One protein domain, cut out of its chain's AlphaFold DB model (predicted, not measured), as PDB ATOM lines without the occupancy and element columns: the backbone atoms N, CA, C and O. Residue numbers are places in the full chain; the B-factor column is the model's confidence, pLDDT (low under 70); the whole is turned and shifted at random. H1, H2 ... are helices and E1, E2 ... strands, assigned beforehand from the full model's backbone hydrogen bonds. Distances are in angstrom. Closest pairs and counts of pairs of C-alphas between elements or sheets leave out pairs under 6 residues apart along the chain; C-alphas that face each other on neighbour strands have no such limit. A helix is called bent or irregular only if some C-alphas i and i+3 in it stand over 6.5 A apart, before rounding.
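What this domain is: This is residues 4 to 8 and 31 to 144 of the 147 residues of an uncharacterized protein of Massilia aromaticivorans (UniProt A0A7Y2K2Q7). Two long helices, H3 and H5, run roughly the same way with a thin two-stranded ribbon, E1 and E2, between them. H1 packs on H3, on the side away from the ribbon, while H2 lies near the first residues of H3 and H4 packs on the first turn of H5, at the same end of the model. The printed part has 119 residues with five named helices and two named strands, in the order H1 E1 H2 H3 E2 H4 H5; the sheet, E1 beside E2, is parallel. The class is mostly helix, and the whole is compact, with a radius of gyration of the C-alphas of 15.6 A and spans of 45 by 33 by 22 A.

How they stand to each other: Begin at H1, residues 4 to 8, which touches residues 82 to 86 alone of H3, residues 68 to 90; their closest C-alphas, Leu 5 and Val 86, are 6.9 A apart. Past the cut, look at E1, residues 33 to 36, parallel to E2, residues 97 to 100, at 23 degrees; N 35 and O 98 are 2.8 A apart and N 100 and O 35 are 2.9 A apart, within hydrogen-bond range. With H2, residues 55 to 61, and H3 between them, these strands form a strand-helix-strand unit, two parallel neighbours joined through helices, with a right-handed crossover. H2 and H3 are close but not clearly touching, with C-alphas of Met 59 and Arg 71 closest at 7.8 A; they run opposite ways at a steep tilt of 69.7 degrees, only just short of about perpendicular. The closest C-alphas of H3 and E2, Lys 88 and Tyr 99, are 6.5 A apart. H4, residues 113 to 116, touches residues 125 to 128 alone of H5, residues 125 to 142; the C-alphas of Tyr 116 and Gly 127 are closest at 4.1 A. The closest C-alphas of E2 and H5, Leu 100 and Asn 135, are 6.4 A apart, while H3 and H5 are apart. Every O i to N i+4 pair is within hydrogen-bond range in H1 and H2, against 16 of 19 in H3 and 11 of 14 in H5; H4 is too short for such a pair.

Where its parts are: Find C-alpha 4 at (-29.648, -29.002, 48.223), where H1 begins its 6.1 A. E1 spans 9.5 A, H2 9.9 A, E2 9.8 A and H4 5.3 A. Find C-alpha 68 at (-30.536, -21.090, 24.007); from there H3 runs 32.1 A, with a kink of 31 degrees near residue 84, and is only just irregular, C-alphas 85 and 88 being 6.8 A apart. H5 runs 24.6 A to C-alpha 142 at (-47.803, -53.144, 34.563), with a kink of 36 degrees near residue 132, and is only just irregular, C-alphas 134 and 137 being 6.7 A apart.

The domain as a whole: The two C-alphas farthest apart, those of Gly 63 and Gly 144, are 48.0 A apart. Residues 9 to 30 are not printed, and C-alphas 8 and 31 are 22.7 A apart across the cut. The links E1 to H2, residues 37 to 54, and E2 to H4, residues 101 to 112, are long. The mean pLDDT of the printed part is 95.3, and no printed residue is under 70.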
ATOM      1  N   LEU A   4     -28.296 -29.069  48.766       91.75
ATOM      2  CA  LEU A   4     -29.648 -29.002  48.223       91.75
ATOM      3  C   LEU A   4     -30.161 -30.387  47.809       91.75
ATOM      4  O   LEU A   4     -31.241 -30.788  48.232       91.75
ATOM      5  N   LEU A   5     -29.383 -31.144  47.031       93.75
ATOM      6  CA  LEU A   5     -29.730 -32.499  46.594       93.75
ATOM      7  C   LEU A   5     -29.849 -33.451  47.790       93.75
ATOM      8  O   LEU A   5     -30.753 -34.283  47.835       93.75
ATOM      9  N   ARG A   6     -29.003 -33.282  48.816       95.00
ATOM     10  CA  ARG A   6     -29.120 -34.040  50.070       95.00
ATOM     11  C   ARG A   6     -30.411 -33.710  50.813       95.00
ATOM     12  O   ARG A   6     -31.085 -34.625  51.287       95.00
ATOM     13  N   SER A   7     -30.762 -32.428  50.905       96.50
ATOM     14  CA  SER A   7     -32.025 -32.004  51.509       96.50
ATOM     15  C   SER A   7     -33.219 -32.548  50.725       96.50
ATOM     16  O   SER A   7     -34.157 -33.051  51.336       96.50
ATOM     17  N   LEU A   8     -33.177 -32.499  49.391       95.12
ATOM     18  CA  LEU A   8     -34.224 -33.034  48.524       95.12
ATOM     19  C   LEU A   8     -34.393 -34.545  48.723       95.12
ATOM     20  O   LEU A   8     -35.509 -35.011  48.934       95.12
ATOM     21  N   HIS A  31     -50.320 -50.247  47.466       84.88
ATOM     22  CA  HIS A  31     -50.336 -48.952  46.778       84.88
ATOM     23  C   HIS A  31     -48.957 -48.650  46.178       84.88
ATOM     24  O   HIS A  31     -48.020 -48.358  46.932       84.88
ATOM     25  N   PRO A  32     -48.765 -48.726  44.850       92.81
ATOM     26  CA  PRO A  32     -47.529 -48.246  44.255       92.81
ATOM     27  C   PRO A  32     -47.416 -46.731  44.434       92.81
ATOM     28  O   PRO A  32     -48.391 -45.996  44.294       92.81
ATOM     29  N   ILE A  33     -46.210 -46.273  44.752       95.00
ATOM     30  CA  ILE A  33     -45.858 -44.857  44.789       95.00
ATOM     31  C   ILE A  33     -45.109 -44.568  43.494       95.00
ATOM     32  O   ILE A  33     -44.025 -45.108  43.274       95.00
ATOM     33  N   PHE A  34     -45.682 -43.724  42.642       96.81
ATOM     34  CA  PHE A  34     -45.027 -43.264  41.422       96.81
ATOM     35  C   PHE A  34     -44.321 -41.937  41.688       96.81
ATOM     36  O   PHE A  34     -44.947 -40.959  42.093       96.81
ATOM     37  N   LEU A  35     -43.013 -41.916  41.466       97.06
ATOM     38  CA  LEU A  35     -42.192 -40.716  41.522       97.06
ATOM     39  C   LEU A  35     -42.088 -40.156  40.107       97.06
ATOM     40  O   LEU A  35     -41.453 -40.760  39.244       97.06
ATOM     41  N   ASN A  36     -42.735 -39.021  39.868       96.19
ATOM     42  CA  ASN A  36     -42.696 -38.356  38.573       96.19
ATOM     43  C   ASN A  36     -41.336 -37.685  38.336       96.19
ATOM     44  O   ASN A  36     -40.912 -36.859  39.143       96.19
ATOM     45  N   GLY A  37     -40.687 -38.005  37.217       95.94
ATOM     46  CA  GLY A  37     -39.520 -37.286  36.721       95.94
ATOM     47  C   GLY A  37     -39.863 -36.028  35.929       95.94
ATOM     48  O   GLY A  37     -41.026 -35.704  35.682       95.94
ATOM     49  N   TYR A  38     -38.812 -35.330  35.514       97.00
ATOM     50  CA  TYR A  38     -38.891 -34.152  34.662       97.00
ATOM     51  C   TYR A  38     -38.145 -34.415  33.358       97.00
ATOM     52  O   TYR A  38     -37.114 -35.086  33.358       97.00
ATOM     53  N   ASP A  39     -38.656 -33.838  32.276       98.12
ATOM     54  CA  ASP A  39     -37.958 -33.789  30.996       98.12
ATOM     55  C   ASP A  39     -37.038 -32.555  30.921       98.12
ATOM     56  O   ASP A  39     -37.020 -31.724  31.832       98.12
ATOM     57  N   TYR A  40     -36.267 -32.420  29.845       98.19
ATOM     58  CA  TYR A  40     -35.319 -31.335  29.629       98.19
ATOM     59  C   TYR A  40     -36.034 -30.042  29.199       98.19
ATOM     60  O   TYR A  40     -36.515 -29.965  28.066       98.19
ATOM     61  N   PRO A  41     -36.091 -29.007  30.060       96.94
ATOM     62  CA  PRO A  41     -36.793 -27.768  29.743       96.94
ATOM     63  C   PRO A  41     -36.036 -26.943  28.691       96.94
ATOM     64  O   PRO A  41     -34.844 -27.152  28.446       96.94
ATOM     65  N   VAL A  42     -36.718 -25.955  28.108       97.06
ATOM     66  CA  VAL A  42     -36.162 -25.058  27.082       97.06
ATOM     67  C   VAL A  42     -36.119 -23.619  27.619       97.06
ATOM     68  O   VAL A  42     -37.145 -22.951  27.604       97.06
ATOM     69  N   PRO A  43     -34.966 -23.105  28.093       96.56
ATOM     70  CA  PRO A  43     -34.860 -21.783  28.734       96.56
ATOM     71  C   PRO A  43     -34.876 -20.594  27.745       96.56
ATOM     72  O   PRO A  43     -33.925 -19.809  27.664       96.56
ATOM     73  N   ASP A  44     -35.944 -20.476  26.958       94.94
ATOM     74  CA  ASP A  44     -36.127 -19.491  25.880       94.94
ATOM     75  C   ASP A  44     -36.752 -18.149  26.320       94.94
ATOM     76  O   ASP A  44     -36.897 -17.228  25.517       94.94
ATOM     77  N   GLY A  45     -37.116 -18.007  27.595       95.00
ATOM     78  CA  GLY A  45     -37.749 -16.819  28.161       95.00
ATOM     79  C   GLY A  45     -39.275 -16.770  28.094       95.00
ATOM     80  O   GLY A  45     -39.849 -15.871  28.719       95.00
ATOM     81  N   ARG A  46     -39.954 -17.701  27.408       95.31
ATOM     82  CA  ARG A  46     -41.424 -17.745  27.351       95.31
ATOM     83  C   ARG A  46     -41.996 -18.084  28.730       95.31
ATOM     84  O   ARG A  46     -41.666 -19.108  29.320       95.31
ATOM     85  N   GLY A  47     -42.877 -17.234  29.251       92.19
ATOM     86  CA  GLY A  47     -43.608 -17.478  30.497       92.19
ATOM     87  C   GLY A  47     -45.048 -17.935  30.280       92.19
ATOM     88  O   GLY A  47     -45.487 -18.216  29.166       92.19
ATOM     89  N   PHE A  48     -45.818 -17.991  31.366       88.88
ATOM     90  CA  PHE A  48     -47.257 -18.251  31.305       88.88
ATOM     91  C   PHE A  48     -48.039 -16.968  30.981       88.88
ATOM     92  O   PHE A  48     -47.760 -15.916  31.553       88.88
ATOM     93  N   ALA A  49     -49.023 -17.061  30.079       81.38
ATOM     94  CA  ALA A  49     -49.943 -15.973  29.715       81.38
ATOM     95  C   ALA A  49     -49.257 -14.634  29.351       81.38
ATOM     96  O   ALA A  49     -49.711 -13.564  29.749       81.38
ATOM     97  N   GLY A  50     -48.142 -14.686  28.611       71.12
ATOM     98  CA  GLY A  50     -47.376 -13.493  28.217       71.12
ATOM     99  C   GLY A  50     -46.482 -12.912  29.321       71.12
ATOM    100  O   GLY A  50     -45.849 -11.877  29.118       71.12
ATOM    101  N   GLY A  51     -46.408 -13.570  30.481       84.44
ATOM    102  CA  GLY A  51     -45.447 -13.262  31.535       84.44
ATOM    103  C   GLY A  51     -44.011 -13.662  31.179       84.44
ATOM    104  O   GLY A  51     -43.739 -14.268  30.141       84.44
ATOM    105  N   LYS A  52     -43.077 -13.340  32.079       86.56
ATOM    106  CA  LYS A  52     -41.673 -13.764  31.968       86.56
ATOM    107  C   LYS A  52     -41.532 -15.252  32.298       86.56
ATOM    108  O   LYS A  52     -42.255 -15.760  33.153       86.56
ATOM    109  N   GLY A  53     -40.578 -15.913  31.646       90.25
ATOM    110  CA  GLY A  53     -40.094 -17.230  32.054       90.25
ATOM    111  C   GLY A  53     -39.467 -17.235  33.458       90.25
ATOM    112  O   GLY A  53     -39.344 -16.199  34.112       90.25
ATOM    113  N   TRP A  54     -39.049 -18.407  33.915       94.69
ATOM    114  CA  TRP A  54     -38.399 -18.637  35.208       94.69
ATOM    115  C   TRP A  54     -36.914 -18.972  35.053       94.69
ATOM    116  O   TRP A  54     -36.086 -18.484  35.822       94.69
ATOM    117  N   LEU A  55     -36.570 -19.765  34.038       96.12
ATOM    118  CA  LEU A  55     -35.219 -20.261  33.812       96.12
ATOM    119  C   LEU A  55     -34.338 -19.186  33.185       96.12
ATOM    120  O   LEU A  55     -33.278 -18.890  33.734       96.12
ATOM    121  N   ALA A  56     -34.771 -18.537  32.098       95.50
ATOM    122  CA  ALA A  56     -33.968 -17.493  31.468       95.50
ATOM    123  C   ALA A  56     -33.656 -16.319  32.412       95.50
ATOM    124  O   ALA A  56     -32.508 -15.862  32.394       95.50
ATOM    125  N   PRO A  57     -34.582 -15.814  33.258       95.00
ATOM    126  CA  PRO A  57     -34.236 -14.786  34.239       95.00
ATOM    127  C   PRO A  57     -33.234 -15.253  35.296       95.00
ATOM    128  O   PRO A  57     -32.295 -14.513  35.584       95.00
ATOM    129  N   ALA A  58     -33.376 -16.471  35.825       95.31
ATOM    130  CA  ALA A  58     -32.419 -17.028  36.782       95.31
ATOM    131  C   ALA A  58     -31.025 -17.201  36.149       95.31
ATOM    132  O   ALA A  58     -30.014 -16.817  36.732       95.31
ATOM    133  N   MET A  59     -30.974 -17.689  34.908       96.94
ATOM    134  CA  MET A  59     -29.746 -17.813  34.121       96.94
ATOM    135  C   MET A  59     -29.109 -16.449  33.832       96.94
ATOM    136  O   MET A  59     -27.899 -16.300  33.972       96.94
ATOM    137  N   ASN A  60     -29.910 -15.429  33.504       96.31
ATOM    138  CA  ASN A  60     -29.422 -14.056  33.345       96.31
ATOM    139  C   ASN A  60     -28.789 -13.531  34.642       96.31
ATOM    140  O   ASN A  60     -27.719 -12.932  34.593       96.31
ATOM    141  N   GLN A  61     -29.436 -13.753  35.790       96.88
ATOM    142  CA  GLN A  61     -28.917 -13.334  37.093       96.88
ATOM    143  C   GLN A  61     -27.603 -14.045  37.443       96.88
ATOM    144  O   GLN A  61     -26.715 -13.438  38.033       96.88
ATOM    145  N   ALA A  62     -27.468 -15.310  37.046       96.25
ATOM    146  CA  ALA A  62     -26.257 -16.103  37.225       96.25
ATOM    147  C   ALA A  62     -25.156 -15.810  36.184       96.25
ATOM    148  O   ALA A  62     -24.100 -16.434  36.233       96.25
ATOM    149  N   GLY A  63     -25.382 -14.891  35.237       97.00
ATOM    150  CA  GLY A  63     -24.408 -14.557  34.192       97.00
ATOM    151  C   GLY A  63     -24.235 -15.635  33.115       97.00
ATOM    152  O   GLY A  63     -23.241 -15.620  32.397       97.00
ATOM    153  N   VAL A  64     -25.188 -16.563  32.984       96.50
ATOM    154  CA  VAL A  64     -25.177 -17.609  31.950       96.50
ATOM    155  C   VAL A  64     -25.448 -16.982  30.582       96.50
ATOM    156  O   VAL A  64     -26.405 -16.213  30.414       96.50
ATOM    157  N   GLU A  65     -24.631 -17.353  29.592       95.44
ATOM    158  CA  GLU A  65     -24.752 -16.892  28.206       95.44
ATOM    159  C   GLU A  65     -26.182 -17.033  27.672       95.44
ATOM    160  O   GLU A  65     -26.931 -17.932  28.056       95.44
ATOM    161  N   ARG A  66     -26.594 -16.101  26.805       94.19
ATOM    162  CA  ARG A  66     -27.972 -16.023  26.285       94.19
ATOM    163  C   ARG A  66     -28.272 -17.003  25.155       94.19
ATOM    164  O   ARG A  66     -29.418 -17.058  24.719       94.19
ATOM    165  N   ASP A  67     -27.276 -17.754  24.702       96.25
ATOM    166  CA  ASP A  67     -27.469 -18.801  23.711       96.25
ATOM    167  C   ASP A  67     -28.398 -19.900  24.254       96.25
ATOM    168  O   ASP A  67     -28.164 -20.473  25.321       96.25
ATOM    169  N   VAL A  68     -29.492 -20.169  23.536       94.88
ATOM    170  CA  VAL A  68     -30.536 -21.090  24.007       94.88
ATOM    171  C   VAL A  68     -30.044 -22.533  24.043       94.88
ATOM    172  O   VAL A  68     -30.420 -23.282  24.944       94.88
ATOM    173  N   GLU A  69     -29.166 -22.923  23.120       95.81
ATOM    174  CA  GLU A  69     -28.611 -24.274  23.085       95.81
ATOM    175  C   GLU A  69     -27.666 -24.496  24.266       95.81
ATOM    176  O   GLU A  69     -27.777 -25.503  24.969       95.81
ATOM    177  N   PHE A  70     -26.806 -23.529  24.587       97.00
ATOM    178  CA  PHE A  70     -26.002 -23.564  25.806       97.00
ATOM    179  C   PHE A  70     -26.876 -23.668  27.062       97.00
ATOM    180  O   PHE A  70     -26.637 -24.505  27.935       97.00
ATOM    181  N   ARG A  71     -27.953 -22.882  27.141       97.12
ATOM    182  CA  ARG A  71     -28.886 -22.930  28.276       97.12
ATOM    183  C   ARG A  71     -29.612 -24.264  28.413       97.12
ATOM    184  O   ARG A  71     -29.780 -24.734  29.539       97.12
ATOM    185  N   LYS A  72     -30.000 -24.905  27.304       97.06
ATOM    186  CA  LYS A  72     -30.539 -26.277  27.313       97.06
ATOM    187  C   LYS A  72     -29.528 -27.264  27.894       97.06
ATOM    188  O   LYS A  72     -29.910 -28.094  28.714       97.06
ATOM    189  N   HIS A  73     -28.242 -27.146  27.552       97.25
ATOM    190  CA  HIS A  73     -27.195 -27.984  28.150       97.25
ATOM    191  C   HIS A  73     -27.057 -27.752  29.658       97.25
ATOM    192  O   HIS A  73     -26.981 -28.715  30.418       97.25
ATOM    193  N   VAL A  74     -27.087 -26.495  30.114       97.12
ATOM    194  CA  VAL A  74     -27.069 -26.178  31.553       97.12
ATOM    195  C   VAL A  74     -28.274 -26.800  32.262       97.12
ATOM    196  O   VAL A  74     -28.115 -27.459  33.290       97.12
ATOM    197  N   ALA A  75     -29.478 -26.638  31.706       97.06
ATOM    198  CA  ALA A  75     -30.689 -27.223  32.271       97.06
ATOM    199  C   ALA A  75     -30.626 -28.756  32.310       97.06
ATOM    200  O   ALA A  75     -31.006 -29.359  33.311       97.06
ATOM    201  N   ARG A  76     -30.085 -29.383  31.260       97.69
ATOM    202  CA  ARG A  76     -29.871 -30.830  31.200       97.69
ATOM    203  C   ARG A  76     -29.005 -31.332  32.349       97.69
ATOM    204  O   ARG A  76     -29.413 -32.270  33.016       97.69
ATOM    205  N   VAL A  77     -27.881 -30.673  32.639       96.94
ATOM    206  CA  VAL A  77     -27.011 -31.047  33.771       96.94
ATOM    207  C   VAL A  77     -27.777 -31.026  35.097       96.94
ATOM    208  O   VAL A  77     -27.616 -31.929  35.915       96.94
ATOM    209  N   VAL A  78     -28.631 -30.022  35.313       95.31
ATOM    210  CA  VAL A  78     -29.443 -29.918  36.537       95.31
ATOM    211  C   VAL A  78     -30.480 -31.041  36.616       95.31
ATOM    212  O   VAL A  78     -30.609 -31.681  37.660       95.31
ATOM    213  N   ILE A  79     -31.209 -31.295  35.526       97.75
ATOM    214  CA  ILE A  79     -32.214 -32.366  35.463       97.75
ATOM    215  C   ILE A  79     -31.564 -33.741  35.646       97.75
ATOM    216  O   ILE A  79     -32.079 -34.552  36.416       97.75
ATOM    217  N   ASP A  80     -30.413 -33.976  35.014       97.88
ATOM    218  CA  ASP A  80     -29.655 -35.219  35.146       97.88
ATOM    219  C   ASP A  80     -29.216 -35.447  36.595       97.88
ATOM    220  O   ASP A  80     -29.446 -36.525  37.133       97.88
ATOM    221  N   GLN A  81     -28.703 -34.422  37.284       96.38
ATOM    222  CA  GLN A  81     -28.337 -34.538  38.701       96.38
ATOM    223  C   GLN A  81     -29.537 -34.864  39.598       96.38
ATOM    224  O   GLN A  81     -29.431 -35.713  40.479       96.38
ATOM    225  N   ILE A  82     -30.695 -34.229  39.393       96.38
ATOM    226  CA  ILE A  82     -31.900 -34.534  40.184       96.38
ATOM    227  C   ILE A  82     -32.359 -35.977  39.928       96.38
ATOM    228  O   ILE A  82     -32.660 -36.714  40.871       96.38
ATOM    229  N   ALA A  83     -32.412 -36.390  38.662       97.81
ATOM    230  CA  ALA A  83     -32.843 -37.727  38.285       97.81
ATOM    231  C   ALA A  83     -31.888 -38.803  38.823       97.81
ATOM    232  O   ALA A  83     -32.330 -39.762  39.461       97.81
ATOM    233  N   ASP A  84     -30.590 -38.634  38.587       96.81
ATOM    234  CA  ASP A  84     -29.588 -39.670  38.806       96.81
ATOM    235  C   ASP A  84     -29.111 -39.735  40.261       96.81
ATOM    236  O   ASP A  84     -28.995 -40.836  40.803       96.81
ATOM    237  N   ASP A  85     -28.936 -38.591  40.931       95.25
ATOM    238  CA  ASP A  85     -28.442 -38.562  42.314       95.25
ATOM    239  C   ASP A  85     -29.568 -38.688  43.351       95.25
ATOM    240  O   ASP A  85     -29.304 -39.037  44.506       95.25
ATOM    241  N   VAL A  86     -30.821 -38.390  42.977       96.38
ATOM    242  CA  VAL A  86     -31.955 -38.398  43.914       96.38
ATOM    243  C   VAL A  86     -33.023 -39.407  43.516       96.38
ATOM    244  O   VAL A  86     -33.256 -40.361  44.255       96.38
ATOM    245  N   PHE A  87     -33.702 -39.226  42.383       97.50
ATOM    246  CA  PHE A  87     -34.912 -40.007  42.093       97.50
ATOM    247  C   PHE A  87     -34.636 -41.488  41.834       97.50
ATOM    248  O   PHE A  87     -35.339 -42.343  42.382       97.50
ATOM    249  N   LYS A  88     -33.585 -41.813  41.074       97.00
ATOM    250  CA  LYS A  88     -33.196 -43.205  40.804       97.00
ATOM    251  C   LYS A  88     -32.874 -43.987  42.077       97.00
ATOM    252  O   LYS A  88     -33.200 -45.168  42.141       97.00
ATOM    253  N   ALA A  89     -32.319 -43.344  43.105       96.25
ATOM    254  CA  ALA A  89     -32.009 -44.000  44.378       96.25
ATOM    255  C   ALA A  89     -33.261 -44.517  45.114       96.25
ATOM    256  O   ALA A  89     -33.175 -45.474  45.881       96.25
ATOM    257  N   PHE A  90     -34.431 -43.918  44.865       96.94
ATOM    258  CA  PHE A  90     -35.705 -44.362  45.437       96.94
ATOM    259  C   PHE A  90     -36.454 -45.365  44.556       96.94
ATOM    260  O   PHE A  90     -37.468 -45.913  44.994       96.94
ATOM    261  N   HIS A  91     -35.982 -45.639  43.336       97.06
ATOM    262  CA  HIS A  91     -36.598 -46.646  42.486       97.06
ATOM    263  C   HIS A  91     -36.390 -48.045  43.073       97.06
ATOM    264  O   HIS A  91     -35.302 -48.614  43.034       97.06
ATOM    265  N   SER A  92     -37.463 -48.622  43.603       95.25
ATOM    266  CA  SER A  92     -37.485 -49.977  44.134       95.25
ATOM    267  C   SER A  92     -38.825 -50.634  43.808       95.25
ATOM    268  O   SER A  92     -39.785 -50.512  44.577       95.25
ATOM    269  N   PRO A  93     -38.917 -51.360  42.676       93.56
ATOM    270  CA  PRO A  93     -40.111 -52.125  42.326       93.56
ATOM    271  C   PRO A  93     -40.524 -53.139  43.394       93.56
ATOM    272  O   PRO A  93     -41.718 -53.315  43.625       93.56
ATOM    273  N   ALA A  94     -39.555 -53.739  44.096       90.88
ATOM    274  CA  ALA A  94     -39.810 -54.653  45.209       90.88
ATOM    275  C   ALA A  94     -40.552 -53.969  46.372       90.88
ATOM    276  O   ALA A  94     -41.427 -54.572  46.985       90.88
ATOM    277  N   ASN A  95     -40.264 -52.685  46.614       89.56
ATOM    278  CA  ASN A  95     -40.953 -51.860  47.610       89.56
ATOM    279  C   ASN A  95     -42.086 -51.013  46.998       89.56
ATOM    280  O   ASN A  95     -42.586 -50.082  47.637       89.56
ATOM    281  N   MET A  96     -42.478 -51.309  45.753       92.81
ATOM    282  CA  MET A  96     -43.500 -50.598  44.985       92.81
ATOM    283  C   MET A  96     -43.286 -49.075  44.921       92.81
ATOM    284  O   MET A  96     -44.246 -48.312  45.019       92.81
ATOM    285  N   VAL A  97     -42.035 -48.626  44.797       95.69
ATOM    286  CA  VAL A  97     -41.688 -47.221  44.531       95.69
ATOM    287  C   VAL A  97     -41.083 -47.131  43.137       95.69
ATOM    288  O   VAL A  97     -40.010 -47.675  42.874       95.69
ATOM    289  N   ILE A  98     -41.789 -46.483  42.218       97.44
ATOM    290  CA  ILE A  98     -41.484 -46.520  40.789       97.44
ATOM    291  C   ILE A  98     -41.131 -45.123  40.320       97.44
ATOM    292  O   ILE A  98     -41.979 -44.238  40.325       97.44
ATOM    293  N   TYR A  99     -39.882 -44.932  39.913       97.88
ATOM    294  CA  TYR A  99     -39.464 -43.701  39.271       97.88
ATOM    295  C   TYR A  99     -39.853 -43.744  37.794       97.88
ATOM    296  O   TYR A  99     -39.557 -44.715  37.097       97.88
ATOM    297  N   LEU A 100     -40.544 -42.700  37.349       97.69
ATOM    298  CA  LEU A 100     -40.938 -42.478  35.966       97.69
ATOM    299  C   LEU A 100     -39.964 -41.476  35.351       97.69
ATOM    300  O   LEU A 100     -40.132 -40.265  35.505       97.69
ATOM    301  N   ASP A 101     -38.926 -41.991  34.698       97.44
ATOM    302  CA  ASP A 101     -37.957 -41.171  33.975       97.44
ATOM    303  C   ASP A 101     -38.585 -40.695  32.661       97.44
ATOM    304  O   ASP A 101     -38.885 -41.506  31.788       97.44
ATOM    305  N   SER A 102     -38.838 -39.393  32.556       96.94
ATOM    306  CA  SER A 102     -39.430 -38.751  31.378       96.94
ATOM    307  C   SER A 102     -38.407 -37.976  30.552       96.94
ATOM    308  O   SER A 102     -38.783 -37.230  29.654       96.94
ATOM    309  N   ARG A 103     -37.112 -38.115  30.853       98.12
ATOM    310  CA  ARG A 103     -36.052 -37.404  30.140       98.12
ATOM    311  C   ARG A 103     -35.966 -37.835  28.678       98.12
ATOM    312  O   ARG A 103     -35.763 -39.007  28.375       98.12
ATOM    313  N   GLY A 104     -35.988 -36.855  27.781       97.75
ATOM    314  CA  GLY A 104     -35.860 -37.048  26.339       97.75
ATOM    315  C   GLY A 104     -37.155 -37.453  25.639       97.75
ATOM    316  O   GLY A 104     -37.090 -37.821  24.469       97.75
ATOM    317  N   THR A 105     -38.304 -37.387  26.314       98.06
ATOM    318  CA  THR A 105     -39.612 -37.699  25.723       98.06
ATOM    319  C   THR A 105     -40.114 -36.564  24.828       98.06
ATOM    320  O   THR A 105     -40.655 -36.792  23.750       98.06
ATOM    321  N   LEU A 106     -39.933 -35.319  25.253       98.12
ATOM    322  CA  LEU A 106     -40.379 -34.130  24.552       98.12
ATOM    323  C   LEU A 106     -39.271 -33.596  23.643       98.12
ATOM    324  O   LEU A 106     -38.150 -33.349  24.100       98.12
ATOM    325  N   PRO A 107     -39.579 -33.323  22.363       96.25
ATOM    326  CA  PRO A 107     -38.646 -32.665  21.466       96.25
ATOM    327  C   PRO A 107     -38.182 -31.318  22.019       96.25
ATOM    328  O   PRO A 107     -38.976 -30.495  22.478       96.25
ATOM    329  N   THR A 108     -36.879 -31.075  21.915       95.38
ATOM    330  CA  THR A 108     -36.242 -29.789  22.238       95.38
ATOM    331  C   THR A 108     -35.583 -29.156  21.010       95.38
ATOM    332  O   THR A 108     -34.923 -28.123  21.119       95.38
ATOM    333  N   THR A 109     -35.774 -29.734  19.822       93.19
ATOM    334  CA  THR A 109     -35.231 -29.225  18.556       93.19
ATOM    335  C   THR A 109     -35.925 -27.918  18.155       93.19
ATOM    336  O   THR A 109     -37.145 -27.824  18.312       93.19
ATOM    337  N   PRO A 110     -35.207 -26.923  17.592       88.06
ATOM    338  CA  PRO A 110     -35.765 -25.603  17.265       88.06
ATOM    339  C   PRO A 110     -37.053 -25.610  16.425       88.06
ATOM    340  O   PRO A 110     -37.866 -24.703  16.549       88.06
ATOM    341  N   LEU A 111     -37.256 -26.628  15.585       89.19
ATOM    342  CA  LEU A 111     -38.408 -26.716  14.680       89.19
ATOM    343  C   LEU A 111     -39.682 -27.258  15.345       89.19
ATOM    344  O   LEU A 111     -40.771 -27.127  14.780       89.19
ATOM    345  N   GLU A 112     -39.566 -27.906  16.504       92.75
ATOM    346  CA  GLU A 112     -40.663 -28.708  17.055       92.75
ATOM    347  C   GLU A 112     -40.976 -28.411  18.512       92.75
ATOM    348  O   GLU A 112     -42.128 -28.585  18.914       92.75
ATOM    349  N   TYR A 113     -39.999 -27.942  19.294       94.69
ATOM    350  CA  TYR A 113     -40.144 -27.864  20.746       94.69
ATOM    351  C   TYR A 113     -41.357 -27.029  21.184       94.69
ATOM    352  O   TYR A 113     -42.056 -27.422  22.111       94.69
ATOM    353  N   GLU A 114     -41.709 -25.949  20.483       95.50
ATOM    354  CA  GLU A 114     -42.860 -25.102  20.842       95.50
ATOM    355  C   GLU A 114     -44.218 -25.807  20.716       95.50
ATOM    356  O   GLU A 114     -45.181 -25.418  21.377       95.50
ATOM    357  N   LYS A 115     -44.311 -26.879  19.920       97.25
ATOM    358  CA  LYS A 115     -45.526 -27.708  19.847       97.25
ATOM    359  C   LYS A 115     -45.721 -28.534  21.117       97.25
ATOM    360  O   LYS A 115     -46.858 -28.848  21.467       97.25
ATOM    361  N   TYR A 116     -44.629 -28.882  21.795       97.81
ATOM    362  CA  TYR A 116     -44.610 -29.749  22.974       97.81
ATOM    363  C   TYR A 116     -44.421 -28.969  24.276       97.81
ATOM    364  O   TYR A 116     -44.875 -29.435  25.314       97.81
ATOM    365  N   TRP A 117     -43.844 -27.768  24.215       97.25
ATOM    366  CA  TRP A 117     -43.557 -26.885  25.344       97.25
ATOM    367  C   TRP A 117     -44.333 -25.571  25.227       97.25
ATOM    368  O   TRP A 117     -44.053 -24.733  24.364       97.25
ATOM    369  N   ALA A 118     -45.293 -25.376  26.130       95.81
ATOM    370  CA  ALA A 118     -46.113 -24.168  26.198       95.81
ATOM    371  C   ALA A 118     -45.308 -22.945  26.663       95.81
ATOM    372  O   ALA A 118     -45.616 -21.813  26.299       95.81
ATOM    373  N   ASN A 119     -44.296 -23.182  27.492       95.56
ATOM    374  CA  ASN A 119     -43.357 -22.194  28.003       95.56
ATOM    375  C   ASN A 119     -42.042 -22.906  28.361       95.56
ATOM    376  O   ASN A 119     -41.879 -24.078  28.027       95.56
ATOM    377  N   GLU A 120     -41.131 -22.231  29.064       95.75
ATOM    378  CA  GLU A 120     -39.812 -22.793  29.370       95.75
ATOM    379  C   GLU A 120     -39.816 -24.153  30.089       95.75
ATOM    380  O   GLU A 120     -38.863 -24.911  29.934       95.75
ATOM    381  N   MET A 121     -40.839 -24.459  30.897       94.75
ATOM    382  CA  MET A 121     -40.860 -25.642  31.780       94.75
ATOM    383  C   MET A 121     -42.125 -26.489  31.682       94.75
ATOM    384  O   MET A 121     -42.155 -27.598  32.213       94.75
ATOM    385  N   HIS A 122     -43.191 -25.974  31.074       95.69
ATOM    386  CA  HIS A 122     -44.477 -26.659  31.054       95.69
ATOM    387  C   HIS A 122     -44.774 -27.207  29.662       95.69
ATOM    388  O   HIS A 122     -44.706 -26.453  28.683       95.69
ATOM    389  N   PRO A 123     -45.173 -28.485  29.566       96.81
ATOM    390  CA  PRO A 123     -45.660 -29.040  28.320       96.81
ATOM    391  C   PRO A 123     -46.944 -28.349  27.832       96.81
ATOM    392  O   PRO A 123     -47.723 -27.810  28.619       96.81
ATOM    393  N   THR A 124     -47.194 -28.396  26.526       97.38
ATOM    394  CA  THR A 124     -48.532 -28.169  25.955       97.38
ATOM    395  C   THR A 124     -49.444 -29.365  26.253       97.38
ATOM    396  O   THR A 124     -48.997 -30.384  26.775       97.38
ATOM    397  N   ASN A 125     -50.715 -29.305  25.840       97.81
ATOM    398  CA  ASN A 125     -51.590 -30.486  25.858       97.81
ATOM    399  C   ASN A 125     -50.993 -31.662  25.069       97.81
ATOM    400  O   ASN A 125     -51.131 -32.808  25.488       97.81
ATOM    401  N   LEU A 126     -50.320 -31.377  23.945       98.06
ATOM    402  CA  LEU A 126     -49.633 -32.396  23.158       98.06
ATOM    403  C   LEU A 126     -48.455 -32.979  23.944       98.06
ATOM    404  O   LEU A 126     -48.396 -34.190  24.099       98.06
ATOM    405  N   GLY A 127     -47.577 -32.142  24.505       98.00
ATOM    406  CA  GLY A 127     -46.446 -32.633  25.298       98.00
ATOM    407  C   GLY A 127     -46.871 -33.395  26.552       98.00
ATOM    408  O   GLY A 127     -46.335 -34.460  26.846       98.00
ATOM    409  N   PHE A 128     -47.894 -32.922  27.260       97.88
ATOM    410  CA  PHE A 128     -48.442 -33.645  28.402       97.88
ATOM    411  C   PHE A 128     -48.969 -35.020  27.980       97.88
ATOM    412  O   PHE A 128     -48.636 -36.025  28.606       97.88
ATOM    413  N   LYS A 129     -49.733 -35.080  26.883       98.31
ATOM    414  CA  LYS A 129     -50.218 -36.340  26.314       98.31
ATOM    415  C   LYS A 129     -49.059 -37.283  25.971       98.31
ATOM    416  O   LYS A 129     -49.111 -38.436  26.381       98.31
ATOM    417  N   THR A 130     -48.009 -36.794  25.313       98.31
ATOM    418  CA  THR A 130     -46.817 -37.588  24.972       98.31
ATOM    419  C   THR A 130     -46.148 -38.176  26.217       98.31
ATOM    420  O   THR A 130     -45.919 -39.380  26.267       98.31
ATOM    421  N   ILE A 131     -45.927 -37.383  27.275       98.00
ATOM    422  CA  ILE A 131     -45.364 -37.892  28.542       98.00
ATOM    423  C   ILE A 131     -46.253 -38.981  29.153       98.00
ATOM    424  O   ILE A 131     -45.745 -39.986  29.661       98.00
ATOM    425  N   ILE A 132     -47.574 -38.791  29.132       97.44
ATOM    426  CA  ILE A 132     -48.506 -39.776  29.678       97.44
ATOM    427  C   ILE A 132     -48.464 -41.077  28.870       97.44
ATOM    428  O   ILE A 132     -48.369 -42.155  29.456       97.44
ATOM    429  N   GLU A 133     -48.519 -40.988  27.544       97.75
ATOM    430  CA  GLU A 133     -48.563 -42.151  26.659       97.75
ATOM    431  C   GLU A 133     -47.252 -42.943  26.658       97.75
ATOM    432  O   GLU A 133     -47.296 -44.172  26.692       97.75
ATOM    433  N   GLU A 134     -46.104 -42.266  26.680       97.50
ATOM    434  CA  GLU A 134     -44.799 -42.922  26.571       97.50
ATOM    435  C   GLU A 134     -44.249 -43.414  27.916       97.50
ATOM    436  O   GLU A 134     -43.642 -44.482  27.970       97.50
ATOM    437  N   ASN A 135     -44.499 -42.695  29.018       96.38
ATOM    438  CA  ASN A 135     -43.856 -42.995  30.306       96.38
ATOM    439  C   ASN A 135     -44.835 -43.531  31.358       96.38
ATOM    440  O   ASN A 135     -44.548 -44.511  32.057       96.38
ATOM    441  N   TRP A 136     -46.011 -42.906  31.480       97.44
ATOM    442  CA  TRP A 136     -46.972 -43.257  32.527       97.44
ATOM    443  C   TRP A 136     -47.789 -44.492  32.177       97.44
ATOM    444  O   TRP A 136     -47.767 -45.458  32.938       97.44
ATOM    445  N   LEU A 137     -48.505 -44.498  31.049       97.44
ATOM    446  CA  LEU A 137     -49.418 -45.587  30.693       97.44
ATOM    447  C   LEU A 137     -48.736 -46.962  30.657       97.44
ATOM    448  O   LEU A 137     -49.296 -47.888  31.251       97.44
ATOM    449  N   PRO A 138     -47.535 -47.139  30.069       96.19
ATOM    450  CA  PRO A 138     -46.867 -48.438  30.076       96.19
ATOM    451  C   PRO A 138     -46.567 -48.921  31.494       96.19
ATOM    452  O   PRO A 138     -46.658 -50.114  31.783       96.19
ATOM    453  N   THR A 139     -46.244 -47.999  32.399       95.44
ATOM    454  CA  THR A 139     -45.977 -48.316  33.800       95.44
ATOM    455  C   THR A 139     -47.270 -48.620  34.551       95.44
ATOM    456  O   THR A 139     -47.364 -49.662  35.188       95.44
ATOM    457  N   LEU A 140     -48.297 -47.777  34.439       95.38
ATOM    458  CA  LEU A 140     -49.580 -47.982  35.114       95.38
ATOM    459  C   LEU A 140     -50.244 -49.306  34.708       95.38
ATOM    460  O   LEU A 140     -50.786 -49.997  35.572       95.38
ATOM    461  N   LYS A 141     -50.136 -49.707  33.434       95.56
ATOM    462  CA  LYS A 141     -50.610 -51.013  32.943       95.56
ATOM    463  C   LYS A 141     -49.898 -52.184  33.625       95.56
ATOM    464  O   LYS A 141     -50.558 -53.131  34.042       95.56
ATOM    465  N   LYS A 142     -48.572 -52.108  33.832       93.62
ATOM    466  CA  LYS A 142     -47.803 -53.144  34.563       93.62
ATOM    467  C   LYS A 142     -48.294 -53.347  36.001       93.62
ATOM    468  O   LYS A 142     -48.128 -54.434  36.543       93.62
ATOM    469  N   TYR A 143     -48.884 -52.315  36.603       92.00
ATOM    470  CA  TYR A 143     -49.437 -52.353  37.959       92.00
ATOM    471  C   TYR A 143     -50.967 -52.504  37.994       92.00
ATOM    472  O   TYR A 143     -51.548 -52.407  39.071       92.00
ATOM    473  N   GLY A 144     -51.625 -52.743  36.852       92.56
ATOM    474  CA  GLY A 144     -53.078 -52.941  36.776       92.56
ATOM    475  C   GLY A 144     -53.912 -51.696  37.103       92.56
ATOM    476  O   GLY A 144     -55.068 -51.826  37.488       92.56
TER     477      GLY A 144